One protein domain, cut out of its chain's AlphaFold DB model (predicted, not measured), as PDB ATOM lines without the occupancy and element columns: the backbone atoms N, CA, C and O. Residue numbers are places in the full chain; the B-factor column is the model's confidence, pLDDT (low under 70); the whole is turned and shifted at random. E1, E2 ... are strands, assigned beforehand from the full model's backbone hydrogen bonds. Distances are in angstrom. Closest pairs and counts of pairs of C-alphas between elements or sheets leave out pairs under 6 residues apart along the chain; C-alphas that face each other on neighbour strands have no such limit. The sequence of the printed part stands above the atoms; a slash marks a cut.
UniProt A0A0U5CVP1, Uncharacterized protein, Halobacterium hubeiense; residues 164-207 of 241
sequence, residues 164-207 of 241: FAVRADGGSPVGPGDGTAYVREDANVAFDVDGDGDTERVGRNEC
ATOM      1  N   PHE A 164     -20.522   1.960  -4.418       90.88
ATOM      2  CA  PHE A 164     -21.807   1.347  -4.092       90.88
ATOM      3  C   PHE A 164     -22.276   1.844  -2.724       90.88
ATOM      4  O   PHE A 164     -21.559   1.685  -1.740       90.88
ATOM      5  N   ALA A 165     -23.459   2.460  -2.650       90.06
ATOM      6  CA  ALA A 165     -23.981   3.035  -1.412       90.06
ATOM      7  C   ALA A 165     -25.429   2.603  -1.153       90.06
ATOM      8  O   ALA A 165     -26.305   2.812  -1.991       90.06
ATOM      9  N   VAL A 166     -25.685   2.063   0.036       88.75
ATOM     10  CA  VAL A 166     -27.022   1.729   0.537       88.75
ATOM     11  C   VAL A 166     -27.317   2.626   1.728       88.75
ATOM     12  O   VAL A 166     -26.538   2.663   2.677       88.75
ATOM     13  N   ARG A 167     -28.433   3.354   1.679       83.88
ATOM     14  CA  ARG A 167     -28.908   4.194   2.785       83.88
ATOM     15  C   ARG A 167     -30.124   3.556   3.434       83.88
ATOM     16  O   ARG A 167     -30.998   3.052   2.731       83.88
ATOM     17  N   ALA A 168     -30.160   3.592   4.756       80.88
ATOM     18  CA  ALA A 168     -31.320   3.226   5.546       80.88
ATOM     19  C   ALA A 168     -31.832   4.468   6.280       80.88
ATOM     20  O   ALA A 168     -31.095   5.074   7.060       80.88
ATOM     21  N   ASP A 169     -33.095   4.813   6.034       71.06
ATOM     22  CA  ASP A 169     -33.798   5.878   6.745       71.06
ATOM     23  C   ASP A 169     -34.248   5.332   8.112       71.06
ATOM     24  O   ASP A 169     -35.190   4.545   8.213       71.06
ATOM     25  N   GLY A 170     -33.519   5.682   9.171       65.06
ATOM     26  CA  GLY A 170     -33.760   5.202  10.534       65.06
ATOM     27  C   GLY A 170     -32.532   5.406  11.420       65.06
ATOM     28  O   GLY A 170     -31.414   5.235  10.948       65.06
ATOM     29  N   GLY A 171     -32.754   5.812  12.675       57.94
ATOM     30  CA  GLY A 171     -31.738   6.346  13.594       57.94
ATOM     31  C   GLY A 171     -30.368   5.662  13.551       57.94
ATOM     32  O   GLY A 171     -30.250   4.442  13.451       57.94
ATOM     33  N   SER A 172     -29.326   6.484  13.641       59.81
ATOM     34  CA  SER A 172     -27.940   6.035  13.677       59.81
ATOM     35  C   SER A 172     -27.612   5.345  15.013       59.81
ATOM     36  O   SER A 172     -28.091   5.798  16.057       59.81
ATOM     37  N   PRO A 173     -26.744   4.311  15.035       59.41
ATOM     38  CA  PRO A 173     -26.225   3.731  16.278       59.41
ATOM     39  C   PRO A 173     -25.546   4.753  17.207       59.41
ATOM     40  O   PRO A 173     -25.398   4.487  18.396       59.41
ATOM     41  N   VAL A 174     -25.140   5.910  16.672       61.75
ATOM     42  CA  VAL A 174     -24.453   6.991  17.399       61.75
ATOM     43  C   VAL A 174     -25.341   8.204  17.726       61.75
ATOM     44  O   VAL A 174     -24.842   9.180  18.275       61.75
ATOM     45  N   GLY A 175     -26.655   8.162  17.464       55.47
ATOM     46  CA  GLY A 175     -27.588   9.193  17.946       55.47
ATOM     47  C   GLY A 175     -28.799   9.464  17.042       55.47
ATOM     48  O   GLY A 175     -28.936   8.856  15.976       55.47
ATOM     49  N   PRO A 176     -29.697  10.385  17.447       51.88
ATOM     50  CA  PRO A 176     -30.814  10.816  16.617       51.88
ATOM     51  C   PRO A 176     -30.275  11.652  15.447       51.88
ATOM     52  O   PRO A 176     -30.009  12.841  15.586       51.88
ATOM     53  N   GLY A 177     -30.068  11.004  14.304       56.69
ATOM     54  CA  GLY A 177     -29.545  11.602  13.076       56.69
ATOM     55  C   GLY A 177     -30.032  10.860  11.829       56.69
ATOM     56  O   GLY A 177     -30.602   9.769  11.942       56.69
ATOM     57  N   ASP A 178     -29.807  11.489  10.670       59.19
ATOM     58  CA  ASP A 178     -30.352  11.216   9.324       59.19
ATOM     59  C   ASP A 178     -29.947   9.863   8.695       59.19
ATOM     60  O   ASP A 178     -29.415   9.793   7.585       59.19
ATOM     61  N   GLY A 179     -30.217   8.757   9.388       68.00
ATOM     62  CA  GLY A 179     -30.017   7.415   8.853       68.00
ATOM     63  C   GLY A 179     -28.585   6.888   8.956       68.00
ATOM     64  O   GLY A 179     -27.678   7.526   9.488       68.00
ATOM     65  N   THR A 180     -28.383   5.677   8.438       77.88
ATOM     66  CA  THR A 180     -27.058   5.050   8.289       77.88
ATOM     67  C   THR A 180     -26.805   4.739   6.817       77.88
ATOM     68  O   THR A 180     -27.699   4.263   6.114       77.88
ATOM     69  N   ALA A 181     -25.581   4.990   6.344       84.06
ATOM     70  CA  ALA A 181     -25.147   4.650   4.993       84.06
ATOM     71  C   ALA A 181     -24.043   3.588   5.031       84.06
ATOM     72  O   ALA A 181     -23.013   3.770   5.674       84.06
ATOM     73  N   TYR A 182     -24.243   2.500   4.298       86.12
ATOM     74  CA  TYR A 182     -23.202   1.535   3.975       86.12
ATOM     75  C   TYR A 182     -22.606   1.899   2.615       86.12
ATOM     76  O   TYR A 182     -23.343   1.968   1.631       86.12
ATOM     77  N   VAL A 183     -21.296   2.145   2.551       90.12
ATOM     78  CA  VAL A 183     -20.595   2.557   1.325       90.12
ATOM     79  C   VAL A 183     -19.433   1.606   1.046       90.12
ATOM     80  O   VAL A 183     -18.648   1.304   1.941       90.12
ATOM     81  N   ARG A 184     -19.308   1.151  -0.203       93.50
ATOM     82  CA  ARG A 184     -18.184   0.371  -0.737       93.50
ATOM     83  C   ARG A 184     -17.524   1.154  -1.861       93.50
ATOM     84  O   ARG A 184     -18.149   1.403  -2.891       93.50
ATOM     85  N   GLU A 185     -16.295   1.570  -1.619       92.88
ATOM     86  CA  GLU A 185     -15.428   2.339  -2.514       92.88
ATOM     87  C   GLU A 185     -13.972   2.065  -2.124       92.88
ATOM     88  O   GLU A 185     -13.724   1.654  -0.987       92.88
ATOM     89  N   ASP A 186     -13.021   2.273  -3.035       92.50
ATOM     90  CA  ASP A 186     -11.598   2.137  -2.719       92.50
ATOM     91  C   ASP A 186     -11.128   3.342  -1.897       92.50
ATOM     92  O   ASP A 186     -10.817   4.408  -2.430       92.50
ATOM     93  N   ALA A 187     -11.139   3.182  -0.576       91.31
ATOM     94  CA  ALA A 187     -10.800   4.241   0.363       91.31
ATOM     95  C   ALA A 187     -10.113   3.684   1.610       91.31
ATOM     96  O   ALA A 187     -10.424   2.594   2.090       91.31
ATOM     97  N   ASN A 188      -9.196   4.457   2.185       92.94
ATOM     98  CA  ASN A 188      -8.653   4.152   3.504       92.94
ATOM     99  C   ASN A 188      -9.647   4.588   4.582       92.94
ATOM    100  O   ASN A 188     -10.196   5.684   4.514       92.94
ATOM    101  N   VAL A 189      -9.851   3.736   5.582       90.56
ATOM    102  CA  VAL A 189     -10.643   4.073   6.766       90.56
ATOM    103  C   VAL A 189      -9.668   4.535   7.841       90.56
ATOM    104  O   VAL A 189      -8.745   3.791   8.184       90.56
ATOM    105  N   ALA A 190      -9.853   5.755   8.338       90.19
ATOM    106  CA  ALA A 190      -9.018   6.347   9.372       90.19
ATOM    107  C   ALA A 190      -9.866   7.127  10.381       90.19
ATOM    108  O   ALA A 190     -10.855   7.758  10.000       90.19
ATOM    109  N   PHE A 191      -9.483   7.057  11.650       88.81
ATOM    110  CA  PHE A 191     -10.060   7.825  12.748       88.81
ATOM    111  C   PHE A 191      -9.022   7.964  13.859       88.81
ATOM    112  O   PHE A 191      -8.169   7.096  13.980       88.81
ATOM    113  N   ASP A 192      -9.115   9.046  14.626       90.69
ATOM    114  CA  ASP A 192      -8.325   9.266  15.841       90.69
ATOM    115  C   ASP A 192      -8.748   8.235  16.899       90.69
ATOM    116  O   ASP A 192      -9.871   8.281  17.422       90.69
ATOM    117  N   VAL A 193      -7.908   7.222  17.114       90.44
ATOM    118  CA  VAL A 193      -8.208   6.096  18.011       90.44
ATOM    119  C   VAL A 193      -7.796   6.408  19.447       90.44
ATOM    120  O   VAL A 193      -8.423   5.892  20.379       90.44
ATOM    121  N   ASP A 194      -6.744   7.202  19.645       91.25
ATOM    122  CA  ASP A 194      -6.131   7.446  20.955       91.25
ATOM    123  C   ASP A 194      -6.428   8.834  21.549       91.25
ATOM    124  O   ASP A 194      -6.165   9.069  22.734       91.25
ATOM    125  N   GLY A 195      -7.107   9.694  20.793       91.06
ATOM    126  CA  GLY A 195      -7.550  11.021  21.196       91.06
ATOM    127  C   GLY A 195      -6.450  12.077  21.131       91.06
ATOM    128  O   GLY A 195      -6.572  13.097  21.822       91.06
ATOM    129  N   ASP A 196      -5.368  11.835  20.388       92.44
ATOM    130  CA  ASP A 196      -4.252  12.771  20.246       92.44
ATOM    131  C   ASP A 196      -4.482  13.851  19.166       92.44
ATOM    132  O   ASP A 196      -3.780  14.869  19.142       92.44
ATOM    133  N   GLY A 197      -5.543  13.701  18.367       91.44
ATOM    134  CA  GLY A 197      -5.955  14.616  17.308       91.44
ATOM    135  C   GLY A 197      -5.416  14.272  15.917       91.44
ATOM    136  O   GLY A 197      -5.859  14.898  14.946       91.44
ATOM    137  N   ASP A 198      -4.517  13.297  15.798       93.88
ATOM    138  CA  ASP A 198      -4.108  12.707  14.530       93.88
ATOM    139  C   ASP A 198      -5.037  11.529  14.173       93.88
ATOM    140  O   ASP A 198      -5.761  10.993  15.001       93.88
ATOM    141  N   THR A 199      -5.148  11.191  12.883       91.69
ATOM    142  CA  THR A 199      -6.016  10.081  12.448       91.69
ATOM    143  C   THR A 199      -5.197   8.853  12.089       91.69
ATOM    144  O   THR A 199      -4.450   8.875  11.102       91.69
ATOM    145  N   GLU A 200      -5.442   7.739  12.772       93.75
ATOM    146  CA  GLU A 200      -4.789   6.468  12.480       93.75
ATOM    147  C   GLU A 200      -5.580   5.705  11.426       93.75
ATOM    148  O   GLU A 200      -6.808   5.582  11.462       93.75
ATOM    149  N   ARG A 201      -4.864   5.108  10.473       94.00
ATOM    150  CA  ARG A 201      -5.475   4.198   9.510       94.00
ATOM    151  C   ARG A 201      -5.833   2.885  10.196       94.00
ATOM    152  O   ARG A 201      -4.956   2.111  10.571       94.00
ATOM    153  N   VAL A 202      -7.121   2.581  10.231       92.81
ATOM    154  CA  VAL A 202      -7.657   1.364  10.855       92.81
ATOM    155  C   VAL A 202      -8.057   0.286   9.858       92.81
ATOM    156  O   VAL A 202      -8.313  -0.855  10.234       92.81
ATOM    157  N   GLY A 203      -8.131   0.626   8.571       93.38
ATOM    158  CA  GLY A 203      -8.537  -0.330   7.557       93.38
ATOM    159  C   GLY A 203      -8.580   0.231   6.147       93.38
ATOM    160  O   GLY A 203      -8.173   1.362   5.866       93.38
ATOM    161  N   ARG A 204      -9.092  -0.605   5.248       93.56
ATOM    162  CA  ARG A 204      -9.341  -0.275   3.850       93.56
ATOM    163  C   ARG A 204     -10.739  -0.739   3.474       93.56
ATOM    164  O   ARG A 204     -11.160  -1.834   3.839       93.56
ATOM    165  N   ASN A 205     -11.441   0.116   2.756       92.50
ATOM    166  CA  ASN A 205     -12.667  -0.208   2.068       92.50
ATOM    167  C   ASN A 205     -12.341  -0.565   0.617       92.50
ATOM    168  O   ASN A 205     -11.417  -0.005   0.030       92.50
ATOM    169  N   GLU A 206     -13.090  -1.504   0.054       90.62
ATOM    170  CA  GLU A 206     -12.867  -1.998  -1.302       90.62
ATOM    171  C   GLU A 206     -14.147  -1.863  -2.124       90.62
ATOM    172  O   GLU A 206     -15.261  -2.030  -1.610       90.62
ATOM    173  N   CYS A 207     -13.974  -1.576  -3.416       91.12
ATOM    174  CA  CYS A 207     -15.057  -1.557  -4.390       91.12
ATOM    175  C   CYS A 207     -15.739  -2.927  -4.490       91.12
ATOM    176  O   CYS A 207     -15.139  -3.976  -4.258       91.12
TER     177      CYS A 207
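What this domain is: This is residues 164 to 207 of the 241 residues of an uncharacterized protein of Halobacterium hubeiense (UniProt A0A0U5CVP1). Two hairpins of strands, E3 with E4 and E1 with E2, spread as the arms of an open V, joined near its tip by the E2 to E3 link, with their own loops at the far ends. The 44 printed residues have four named strands, E1 to E4 in order, and no named helix: all strand, with 21 residues in named elements. Each two-stranded sheet is antiparallel. The whole is loose, radius of gyration of the C-alphas 13.0 A, and flat, 32 by 28 by 10 A.

How they stand to each other: E3, residues 187 to 191, and E4, residues 200 to 205, form an antiparallel hairpin at 148 degrees; N 189 and O 203 are 2.9 A apart, within hydrogen-bond range. E1, residues 164 to 168, and E2, residues 180 to 184, form another at 168 degrees, with N 166 and O 182 at 2.8 A. The closest C-alphas of E2 and E4, Arg 184 and Asn 205, are 6.2 A apart. E1 is apart from E3 and E4.

Where its parts are: E4 measures 14.7 A, E3 12.9 A, E1 13.7 A and E2 13.5 A. E1 begins at C-alpha 164 (-21.807, 1.347, -4.092); E4 ends at C-alpha 205 (-12.667, -0.208, 2.068).

The domain as a whole: The farthest C-alphas, Asp 169 and Asp 196, are 33.2 A apart. The printed part has no cut. The E1 to E2 link is long; its residues 170 to 179 have pLDDT under 70.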